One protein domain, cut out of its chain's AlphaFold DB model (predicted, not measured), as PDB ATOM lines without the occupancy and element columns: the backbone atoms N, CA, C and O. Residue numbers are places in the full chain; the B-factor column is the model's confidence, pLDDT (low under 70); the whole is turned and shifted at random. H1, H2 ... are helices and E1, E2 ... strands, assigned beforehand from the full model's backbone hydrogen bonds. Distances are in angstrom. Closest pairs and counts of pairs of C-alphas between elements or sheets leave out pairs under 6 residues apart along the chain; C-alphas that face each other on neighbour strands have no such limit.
ATOM      1  N   ALA A  11      54.275  19.048   6.975       92.44
ATOM      2  CA  ALA A  11      53.866  20.350   6.450       92.44
ATOM      3  C   ALA A  11      52.620  20.232   5.559       92.44
ATOM      4  O   ALA A  11      51.645  20.945   5.770       92.44
ATOM      5  N   GLU A  12      52.605  19.263   4.640       93.56
ATOM      6  CA  GLU A  12      51.441  19.010   3.781       93.56
ATOM      7  C   GLU A  12      50.213  18.564   4.589       93.56
ATOM      8  O   GLU A  12      49.090  18.945   4.268       93.56
ATOM      9  N   LEU A  13      50.405  17.769   5.650       93.38
ATOM     10  CA  LEU A  13      49.323  17.379   6.560       93.38
ATOM     11  C   LEU A  13      48.813  18.569   7.388       93.38
ATOM     12  O   LEU A  13      47.607  18.681   7.595       93.38
ATOM     13  N   ALA A  14      49.696  19.476   7.820       92.25
ATOM     14  CA  ALA A  14      49.298  20.742   8.439       92.25
ATOM     15  C   ALA A  14      48.432  21.576   7.492       92.25
ATOM     16  O   ALA A  14      47.360  22.030   7.887       92.25
ATOM     17  N   ASP A  15      48.882  21.771   6.252       93.19
ATOM     18  CA  ASP A  15      48.150  22.553   5.257       93.19
ATOM     19  C   ASP A  15      46.803  21.919   4.915       93.19
ATOM     20  O   ASP A  15      45.804  22.625   4.798       93.19
ATOM     21  N   LEU A  16      46.749  20.587   4.855       92.75
ATOM     22  CA  LEU A  16      45.500  19.857   4.693       92.75
ATOM     23  C   LEU A  16      44.525  20.131   5.850       92.75
ATOM     24  O   LEU A  16      43.356  20.411   5.608       92.75
ATOM     25  N   LEU A  17      44.986  20.068   7.104       90.56
ATOM     26  CA  LEU A  17      44.120  20.284   8.269       90.56
ATOM     27  C   LEU A  17      43.615  21.732   8.389       90.56
ATOM     28  O   LEU A  17      42.566  21.947   8.993       90.56
ATOM     29  N   LYS A  18      44.292  22.716   7.776       92.56
ATOM     30  CA  LYS A  18      43.796  24.106   7.693       92.56
ATOM     31  C   LYS A  18      42.511  24.237   6.874       92.56
ATOM     32  O   LYS A  18      41.784  25.204   7.072       92.56
ATOM     33  N   LEU A  19      42.216  23.281   5.988       92.44
ATOM     34  CA  LEU A  19      40.952  23.243   5.244       92.44
ATOM     35  C   LEU A  19      39.743  22.957   6.154       92.44
ATOM     36  O   LEU A  19      38.611  23.238   5.773       92.44
ATOM     37  N   GLY A  20      39.980  22.413   7.353       91.06
ATOM     38  CA  GLY A  20      38.941  21.923   8.256       91.06
ATOM     39  C   GLY A  20      38.520  20.483   7.943       91.06
ATOM     40  O   GLY A  20      38.565  20.036   6.797       91.06
ATOM     41  N   MET A  21      38.111  19.736   8.977       89.44
ATOM     42  CA  MET A  21      37.800  18.302   8.851       89.44
ATOM     43  C   MET A  21      36.667  18.012   7.861       89.44
ATOM     44  O   MET A  21      36.788  17.064   7.088       89.44
ATOM     45  N   SER A  22      35.634  18.856   7.808       91.38
ATOM     46  CA  SER A  22      34.529  18.713   6.853       91.38
ATOM     47  C   SER A  22      34.995  18.744   5.399       91.38
ATOM     48  O   SER A  22      34.593  17.905   4.592       91.38
ATOM     49  N   GLU A  23      35.898  19.666   5.059       93.81
ATOM     50  CA  GLU A  23      36.438  19.768   3.702       93.81
ATOM     51  C   GLU A  23      37.377  18.598   3.385       93.81
ATOM     52  O   GLU A  23      37.310  18.022   2.297       93.81
ATOM     53  N   VAL A  24      38.202  18.175   4.350       92.19
ATOM     54  CA  VAL A  24      39.046  16.974   4.217       92.19
ATOM     55  C   VAL A  24      38.190  15.739   3.921       92.19
ATOM     56  O   VAL A  24      38.487  14.998   2.981       92.19
ATOM     57  N   LEU A  25      37.111  15.527   4.676       92.19
ATOM     58  CA  LEU A  25      36.192  14.404   4.482       92.19
ATOM     59  C   LEU A  25      35.484  14.468   3.133       92.19
ATOM     60  O   LEU A  25      35.441  13.459   2.425       92.19
ATOM     61  N   ARG A  26      35.001  15.648   2.726       93.56
ATOM     62  CA  ARG A  26      34.411  15.856   1.397       93.56
ATOM     63  C   ARG A  26      35.386  15.453   0.288       93.56
ATOM     64  O   ARG A  26      35.021  14.689  -0.605       93.56
ATOM     65  N   LEU A  27      36.642  15.901   0.364       93.25
ATOM     66  CA  LEU A  27      37.673  15.571  -0.624       93.25
ATOM     67  C   LEU A  27      38.028  14.075  -0.645       93.25
ATOM     68  O   LEU A  27      38.284  13.535  -1.725       93.25
ATOM     69  N   LEU A  28      38.035  13.399   0.511       91.12
ATOM     70  CA  LEU A  28      38.225  11.944   0.588       91.12
ATOM     71  C   LEU A  28      37.050  11.192  -0.060       91.12
ATOM     72  O   LEU A  28      37.289  10.302  -0.877       91.12
ATOM     73  N   ARG A  29      35.798  11.568   0.249       91.31
ATOM     74  CA  ARG A  29      34.582  10.955  -0.327       91.31
ATOM     75  C   ARG A  29      34.518  11.131  -1.849       91.31
ATOM     76  O   ARG A  29      34.174  10.201  -2.570       91.31
ATOM     77  N   GLU A  30      34.918  12.298  -2.354       92.50
ATOM     78  CA  GLU A  30      34.953  12.605  -3.792       92.50
ATOM     79  C   GLU A  30      36.170  12.021  -4.531       92.50
ATOM     80  O   GLU A  30      36.360  12.296  -5.716       92.50
ATOM     81  N   ASN A  31      37.020  11.237  -3.856       90.44
ATOM     82  CA  ASN A  31      38.275  10.710  -4.403       90.44
ATOM     83  C   ASN A  31      39.238  11.790  -4.944       90.44
ATOM     84  O   ASN A  31      40.091  11.500  -5.784       90.44
ATOM     85  N   LYS A  32      39.136  13.032  -4.454       92.00
ATOM     86  CA  LYS A  32      40.039  14.154  -4.791       92.00
ATOM     87  C   LYS A  32      41.252  14.241  -3.860       92.00
ATOM     88  O   LYS A  32      42.233  14.923  -4.158       92.00
ATOM     89  N   LEU A  33      41.206  13.521  -2.746       92.12
ATOM     90  CA  LEU A  33      42.278  13.401  -1.771       92.12
ATOM     91  C   LEU A  33      42.494  11.930  -1.431       92.12
ATOM     92  O   LEU A  33      41.545  11.157  -1.308       92.12
ATOM     93  N   ARG A  34      43.751  11.542  -1.241       90.50
ATOM     94  CA  ARG A  34      44.118  10.265  -0.633       90.50
ATOM     95  C   ARG A  34      45.204  10.502   0.400       90.50
ATOM     96  O   ARG A  34      46.168  11.212   0.144       90.50
ATOM     97  N   VAL A  35      45.069   9.876   1.560       89.00
ATOM     98  CA  VAL A  35      46.048   9.985   2.645       89.00
ATOM     99  C   VAL A  35      46.518   8.604   3.068       89.00
ATOM    100  O   VAL A  35      45.769   7.626   3.020       89.00
ATOM    101  N   ASN A  36      47.765   8.509   3.527       88.94
ATOM    102  CA  ASN A  36      48.151   7.378   4.358       88.94
ATOM    103  C   ASN A  36      47.405   7.518   5.695       88.94
ATOM    104  O   ASN A  36      47.757   8.391   6.486       88.94
ATOM    105  N   LEU A  37      46.375   6.696   5.934       86.56
ATOM    106  CA  LEU A  37      45.503   6.864   7.103       86.56
ATOM    107  C   LEU A  37      46.292   6.845   8.418       86.56
ATOM    108  O   LEU A  37      46.053   7.687   9.274       86.56
ATOM    109  N   LYS A  38      47.267   5.937   8.559       87.44
ATOM    110  CA  LYS A  38      48.121   5.875   9.751       87.44
ATOM    111  C   LYS A  38      48.832   7.207   9.988       87.44
ATOM    112  O   LYS A  38      48.759   7.744  11.085       87.44
ATOM    113  N   GLY A  39      49.512   7.727   8.966       88.69
ATOM    114  CA  GLY A  39      50.250   8.987   9.043       88.69
ATOM    115  C   GLY A  39      49.337  10.180   9.321       88.69
ATOM    116  O   GLY A  39      49.659  10.999  10.178       88.69
ATOM    117  N   PHE A  40      48.178  10.232   8.658       90.56
ATOM    118  CA  PHE A  40      47.167  11.261   8.887       90.56
ATOM    119  C   PHE A  40      46.644  11.227  10.326       90.56
ATOM    120  O   PHE A  40      46.726  12.241  11.007       90.56
ATOM    121  N   LEU A  41      46.184  10.070  10.818       88.88
ATOM    122  CA  LEU A  41      45.685   9.916  12.187       88.88
ATOM    123  C   LEU A  41      46.766  10.245  13.217       88.88
ATOM    124  O   LEU A  41      46.512  10.998  14.150       88.88
ATOM    125  N   SER A  42      47.987   9.734  13.035       88.12
ATOM    126  CA  SER A  42      49.102  10.037  13.939       88.12
ATOM    127  C   SER A  42      49.389  11.539  14.008       88.12
ATOM    128  O   SER A  42      49.611  12.066  15.094       88.12
ATOM    129  N   TYR A  43      49.364  12.243  12.873       91.19
ATOM    130  CA  TYR A  43      49.554  13.691  12.851       91.19
ATOM    131  C   TYR A  43      48.362  14.436  13.465       91.19
ATOM    132  O   TYR A  43      48.549  15.260  14.356       91.19
ATOM    133  N   PHE A  44      47.142  14.110  13.036       89.44
ATOM    134  CA  PHE A  44      45.901  14.717  13.512       89.44
ATOM    135  C   PHE A  44      45.778  14.613  15.033       89.44
ATOM    136  O   PHE A  44      45.689  15.636  15.709       89.44
ATOM    137  N   PHE A  45      45.896  13.412  15.596       86.94
ATOM    138  CA  PHE A  45      45.810  13.228  17.042       86.94
ATOM    139  C   PHE A  45      46.976  13.864  17.790       86.94
ATOM    140  O   PHE A  45      46.754  14.431  18.853       86.94
ATOM    141  N   LYS A  46      48.192  13.894  17.226       87.31
ATOM    142  CA  LYS A  46      49.297  14.656  17.825       87.31
ATOM    143  C   LYS A  46      48.947  16.140  17.985       87.31
ATOM    144  O   LYS A  46      49.306  16.731  18.995       87.31
ATOM    145  N   THR A  47      48.231  16.740  17.030       85.81
ATOM    146  CA  THR A  47      47.784  18.146  17.137       85.81
ATOM    147  C   THR A  47      46.619  18.361  18.106       85.81
ATOM    148  O   THR A  47      46.318  19.501  18.447       85.81
ATOM    149  N   LYS A  48      45.957  17.283  18.539       84.69
ATOM    150  CA  LYS A  48      44.758  17.306  19.389       84.69
ATOM    151  C   LYS A  48      44.959  16.659  20.759       84.69
ATOM    152  O   LYS A  48      44.037  16.652  21.566       84.69
ATOM    153  N   ASN A  49      46.148  16.117  21.022       74.88
ATOM    154  CA  ASN A  49      46.408  15.246  22.164       74.88
ATOM    155  C   ASN A  49      46.121  15.923  23.511       74.88
ATOM    156  O   ASN A  49      45.712  15.249  24.448       74.88
ATOM    157  N   ASP A  50      46.275  17.240  23.603       77.62
ATOM    158  CA  ASP A  50      46.108  17.971  24.863       77.62
ATOM    159  C   ASP A  50      44.907  18.935  24.816       77.62
ATOM    160  O   ASP A  50      44.818  19.860  25.619       77.62
ATOM    161  N   ASP A  51      43.981  18.734  23.870       87.69
ATOM    162  CA  ASP A  51      42.765  19.540  23.711       87.69
ATOM    163  C   ASP A  51      41.563  18.838  24.390       87.69
ATOM    164  O   ASP A  51      40.945  17.945  23.798       87.69
ATOM    165  N   PRO A  52      41.202  19.207  25.637       83.50
ATOM    166  CA  PRO A  52      40.110  18.557  26.364       83.50
ATOM    167  C   PRO A  52      38.740  18.795  25.713       83.50
ATOM    168  O   PRO A  52      37.850  17.951  25.832       83.50
ATOM    169  N   VAL A  53      38.571  19.911  24.994       88.50
ATOM    170  CA  VAL A  53      37.331  20.216  24.268       88.50
ATOM    171  C   VAL A  53      37.188  19.260  23.092       88.50
ATOM    172  O   VAL A  53      36.124  18.671  22.911       88.50
ATOM    173  N   PHE A  54      38.264  19.040  22.333       89.31
ATOM    174  CA  PHE A  54      38.276  18.049  21.260       89.31
ATOM    175  C   PHE A  54      37.920  16.650  21.770       89.31
ATOM    176  O   PHE A  54      37.080  15.988  21.169       89.31
ATOM    177  N   ILE A  55      38.513  16.210  22.880       85.88
ATOM    178  CA  ILE A  55      38.297  14.857  23.417       85.88
ATOM    179  C   ILE A  55      36.859  14.676  23.904       85.88
ATOM    180  O   ILE A  55      36.218  13.680  23.569       85.88
ATOM    181  N   SER A  56      36.324  15.655  24.639       86.50
ATOM    182  CA  SER A  56      34.921  15.639  25.064       86.50
ATOM    183  C   SER A  56      33.982  15.603  23.852       86.50
ATOM    184  O   SER A  56      33.069  14.780  23.796       86.50
ATOM    185  N   ASN A  57      34.257  16.423  22.834       90.25
ATOM    186  CA  ASN A  57      33.466  16.451  21.607       90.25
ATOM    187  C   ASN A  57      33.561  15.136  20.824       90.25
ATOM    188  O   ASN A  57      32.542  14.666  20.335       90.25
ATOM    189  N   ALA A  58      34.741  14.520  20.713       90.00
ATOM    190  CA  ALA A  58      34.917  13.235  20.036       90.00
ATOM    191  C   ALA A  58      34.139  12.109  20.739       90.00
ATOM    192  O   ALA A  58      33.553  11.251  20.083       90.00
ATOM    193  N   ASN A  59      34.084  12.135  22.073       91.06
ATOM    194  CA  ASN A  59      33.301  11.195  22.870       91.06
ATOM    195  C   ASN A  59      31.789  11.334  22.606       91.06
ATOM    196  O   ASN A  59      31.098  10.341  22.391       91.06
ATOM    197  N   GLU A  60      31.277  12.568  22.574       92.50
ATOM    198  CA  GLU A  60      29.872  12.844  22.234       92.50
ATOM    199  C   GLU A  60      29.547  12.505  20.774       92.50
ATOM    200  O   GLU A  60      28.508  11.913  20.481       92.50
ATOM    201  N   LYS A  61      30.455  12.816  19.845       91.69
ATOM    202  CA  LYS A  61      30.304  12.483  18.425       91.69
ATOM    203  C   LYS A  61      30.262  10.985  18.184       91.69
ATOM    204  O   LYS A  61      29.460  10.551  17.367       91.69
ATOM    205  N   LEU A  62      31.043  10.190  18.917       92.00
ATOM    206  CA  LEU A  62      30.966   8.732  18.838       92.00
ATOM    207  C   LEU A  62      29.575   8.212  19.238       92.00
ATOM    208  O   LEU A  62      29.029   7.344  18.558       92.00
ATOM    209  N   LEU A  63      28.979   8.764  20.301       93.62
ATOM    210  CA  LEU A  63      27.616   8.413  20.719       93.62
ATOM    211  C   LEU A  63      26.580   8.824  19.668       93.62
ATOM    212  O   LEU A  63      25.706   8.028  19.332       93.62
ATOM    213  N   ASN A  64      26.702  10.033  19.119       93.75
ATOM    214  CA  ASN A  64      25.797  10.530  18.082       93.75
ATOM    215  C   ASN A  64      25.910   9.721  16.785       93.75
ATOM    216  O   ASN A  64      24.891   9.355  16.209       93.75
ATOM    217  N   TRP A  65      27.131   9.403  16.352       92.69
ATOM    218  CA  TRP A  65      27.386   8.528  15.208       92.69
ATOM    219  C   TRP A  65      26.719   7.164  15.409       92.69
ATOM    220  O   TRP A  65      26.024   6.675  14.520       92.69
ATOM    221  N   TYR A  66      26.868   6.571  16.598       93.94
ATOM    222  CA  TYR A  66      26.253   5.283  16.903       93.94
ATOM    223  C   TYR A  66      24.719   5.369  16.916       93.94
ATOM    224  O   TYR A  66      24.056   4.502  16.350       93.94
ATOM    225  N   ALA A  67      24.142   6.433  17.483       95.38
ATOM    226  CA  ALA A  67      22.698   6.667  17.452       95.38
ATOM    227  C   ALA A  67      22.168   6.803  16.013       95.38
ATOM    228  O   ALA A  67      21.235   6.097  15.637       95.38
ATOM    229  N   GLN A  68      22.820   7.620  15.179       93.75
ATOM    230  CA  GLN A  68      22.468   7.787  13.764       93.75
ATOM    231  C   GLN A  68      22.584   6.477  12.983       93.75
ATOM    232  O   GLN A  68      21.750   6.184  12.126       93.75
ATOM    233  N   ARG A  69      23.596   5.656  13.293       92.06
ATOM    234  CA  ARG A  69      23.748   4.326  12.701       92.06
ATOM    235  C   ARG A  69      22.520   3.454  12.970       92.06
ATOM    236  O   ARG A  69      21.995   2.847  12.036       92.06
ATOM    237  N   LEU A  70      22.057   3.415  14.220       95.12
ATOM    238  CA  LEU A  70      20.876   2.643  14.614       95.12
ATOM    239  C   LEU A  70      19.585   3.204  14.002       95.12
ATOM    240  O   LEU A  70      18.774   2.435  13.493       95.12
ATOM    241  N   GLU A  71      19.407   4.527  14.000       96.50
ATOM    242  CA  GLU A  71      18.258   5.195  13.368       96.50
ATOM    243  C   GLU A  71      18.193   4.924  11.858       96.50
ATOM    244  O   GLU A  71      17.111   4.744  11.300       96.50
ATOM    245  N   GLY A  72      19.352   4.818  11.205       94.81
ATOM    246  CA  GLY A  72      19.480   4.424   9.803       94.81
ATOM    247  C   GLY A  72      19.218   2.938   9.525       94.81
ATOM    248  O   GLY A  72      19.359   2.508   8.381       94.81
ATOM    249  N   GLY A  73      18.871   2.137  10.539       94.38
ATOM    250  CA  GLY A  73      18.592   0.705  10.403       94.38
ATOM    251  C   GLY A  73      19.834  -0.167  10.197       94.38
ATOM    252  O   GLY A  73      19.702  -1.342   9.848       94.38
ATOM    253  N   MET A  74      21.039   0.375  10.394       91.69
ATOM    254  CA  MET A  74      22.268  -0.415  10.340       91.69
ATOM    255  C   MET A  74      22.450  -1.220  11.638       91.69
ATOM    256  O   MET A  74      22.103  -0.737  12.719       91.69
ATOM    257  N   PRO A  75      23.031  -2.433  11.569       91.50
ATOM    258  CA  PRO A  75      23.287  -3.236  12.759       91.50
ATOM    259  C   PRO A  75      24.289  -2.543  13.698       91.50
ATOM    260  O   PRO A  75      25.156  -1.791  13.230       91.50
ATOM    261  N   PRO A  76      24.210  -2.807  15.016       94.44
ATOM    262  CA  PRO A  76      25.130  -2.232  15.990       94.44
ATOM    263  C   PRO A  76      26.567  -2.626  15.655       94.44
ATOM    264  O   PRO A  76      26.849  -3.794  15.385       94.44
ATOM    265  N   ALA A  77      27.469  -1.647  15.652       93.88
ATOM    266  CA  ALA A  77      28.892  -1.893  15.500       93.88
ATOM    267  C   ALA A  77      29.724  -0.788  16.152       93.88
ATOM    268  O   ALA A  77      29.314   0.374  16.182       93.88
ATOM    269  N   ALA A  78      30.933  -1.143  16.586       92.50
ATOM    270  CA  ALA A  78      31.974  -0.182  16.934       92.50
ATOM    271  C   ALA A  78      32.965  -0.041  15.773       92.50
ATOM    272  O   ALA A  78      33.454  -1.051  15.258       92.50
ATOM    273  N   LEU A  79      33.293   1.191  15.371       90.88
ATOM    274  CA  LEU A  79      34.381   1.420  14.422       90.88
ATOM    275  C   LEU A  79      35.708   1.514  15.148       90.88
ATOM    276  O   LEU A  79      35.867   2.264  16.109       90.88
ATOM    277  N   VAL A  80      36.683   0.784  14.632       88.69
ATOM    278  CA  VAL A  80      38.002   0.708  15.227       88.69
ATOM    279  C   VAL A  80      39.084   0.801  14.162       88.69
ATOM    280  O   VAL A  80      38.954   0.284  13.050       88.69
ATOM    281  N   TYR A  81      40.190   1.459  14.492       87.56
ATOM    282  CA  TYR A  81      41.350   1.511  13.612       87.56
ATOM    283  C   TYR A  81      42.282   0.322  13.865       87.56
ATOM    284  O   TYR A  81      42.732   0.093  14.986       87.56
ATOM    285  N   HIS A  82      42.671  -0.369  12.793       86.31
ATOM    286  CA  HIS A  82      43.730  -1.373  12.803       86.31
ATOM    287  C   HIS A  82      44.807  -1.037  11.759       86.31
ATOM    288  O   HIS A  82      44.587  -0.284  10.812       86.31
ATOM    289  N   ARG A  83      46.004  -1.633  11.877       81.50
ATOM    290  CA  ARG A  83      47.107  -1.417  10.913       81.50
ATOM    291  C   ARG A  83      46.741  -1.776   9.465       81.50
ATOM    292  O   ARG A  83      47.401  -1.306   8.547       81.50
ATOM    293  N   THR A  84      45.715  -2.607   9.269       83.69
ATOM    294  CA  THR A  84      45.176  -3.007   7.957       83.69
ATOM    295  C   THR A  84      43.952  -2.181   7.530       83.69
ATOM    296  O   THR A  84      43.197  -2.614   6.657       83.69
ATOM    297  N   GLY A  85      43.723  -1.025   8.156       87.25
ATOM    298  CA  GLY A  85      42.592  -0.133   7.901       87.25
ATOM    299  C   GLY A  85      41.530  -0.178   8.996       87.25
ATOM    300  O   GLY A  85      41.697  -0.836  10.024       87.25
ATOM    301  N   VAL A  86      40.432   0.533   8.763       90.62
ATOM    302  CA  VAL A  86      39.300   0.597   9.694       90.62
ATOM    303  C   VAL A  86      38.497  -0.700   9.643       90.62
ATOM    304  O   VAL A  86      38.410  -1.357   8.596       90.62
ATOM    305  N   ARG A  87      37.961  -1.099  10.792       92.38
ATOM    306  CA  ARG A  87      37.075  -2.245  10.947       92.38
ATOM    307  C   ARG A  87      35.796  -1.837  11.672       92.38
ATOM    308  O   ARG A  87      35.876  -1.058  12.615       92.38
ATOM    309  N   ALA A  88      34.656  -2.369  11.249       93.31
ATOM    310  CA  ALA A  88      33.437  -2.375  12.045       93.31
ATOM    311  C   ALA A  88      33.356  -3.705  12.801       93.31
ATOM    312  O   ALA A  88      33.452  -4.778  12.202       93.31
ATOM    313  N   LEU A  89      33.240  -3.628  14.123       94.31
ATOM    314  CA  LEU A  89      33.044  -4.771  15.004       94.31
ATOM    315  C   LEU A  89      31.543  -4.947  15.240       94.31
ATOM    316  O   LEU A  89      30.973  -4.244  16.073       94.31
ATOM    317  N   HIS A  90      30.893  -5.827  14.481       95.06
ATOM    318  CA  HIS A  90      29.441  -6.018  14.575       95.06
ATOM    319  C   HIS A  90      29.015  -6.614  15.911       95.06
ATOM    320  O   HIS A  90      29.707  -7.442  16.492       95.06
ATOM    321  N   GLY A  91      27.847  -6.200  16.392       94.50
ATOM    322  CA  GLY A  91      27.301  -6.594  17.689       94.50
ATOM    323  C   GLY A  91      27.814  -5.752  18.860       94.50
ATOM    324  O   GLY A  91      27.174  -5.739  19.911       94.50
ATOM    325  N   PHE A  92      28.913  -5.008  18.690       94.56
ATOM    326  CA  PHE A  92      29.358  -4.056  19.704       94.56
ATOM    327  C   PHE A  92      28.380  -2.891  19.814       94.56
ATOM    328  O   PHE A  92      27.941  -2.330  18.805       94.56
ATOM    329  N   LYS A  93      28.102  -2.491  21.052       94.50
ATOM    330  CA  LYS A  93      27.321  -1.294  21.357       94.50
ATOM    331  C   LYS A  93      28.247  -0.176  21.795       94.50
ATOM    332  O   LYS A  93      29.218  -0.437  22.494       94.50
TER     333      LYS A  93
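Overview. This is residues 11 to 93 of the 245 residues of an uncharacterized protein of Paraburkholderia atlantica (UniProt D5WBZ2). The model is an open triangle: H3 and the long H4 meet near their ends as a V, and the hairpin E1 E2 runs from the far end of H4 back towards the start of H3. The short helices H1 and H2 make a corner at the H3 end of this frame. The 83 printed residues hold four named helices, then two antiparallel strands in one sheet, order E1 - E2; the class is mostly helix. The whole is only just loose, close to compact, with a radius of gyration of the C-alphas of 14.3 A and spans of 39 by 31 by 24 A.

Along the chain. H1, residues 11 to 17, begins at C-alpha 11 (53.866, 20.350, 6.450). H2 is residues 21 to 29, H3 residues 37 to 48, 16.1 A long, and H4 residues 52 to 71, 28.7 A. E1, residues 77 to 82, measures 15.1 A; E2, residues 85 to 90, measures 15.9 A and ends at C-alpha 90 (29.441, -6.018, 14.575).

Arrangement. H1 is close to but not clearly touching H2, with Leu 16 and Val 24 as closest C-alphas, 7.1 A. H1 and H3 only just touch, with 3 pairs of C-alphas within 8 A, the closest Leu 13 and Phe 40, 6.9 A; H3 does so with residues 40 to 44 alone. H2 and H3 are apart. H3 and H4 are close but not clearly touching, at a steep tilt of 49 degrees, opposite ways; the closest C-alphas, Lys 48 and Phe 54, are 6.8 A apart. The closest C-alphas of H4 and E1 are Tyr 66 and Ala 77, 7.8 A; of H3 and E2, Leu 37 and Gly 85, 7.6 A. In the hairpin E1 E2, N 80 and O 87 are within hydrogen-bond range at 2.8 A. In H1, H2, H3 and H4 every O i to N i+4 pair is within range.

Size, cuts and confidence. The C-alphas farthest apart, Ala 11 and Gly 73, are 40.6 A apart. The printed part has no cut and no long link, and no printed residue is under 70 in pLDDT.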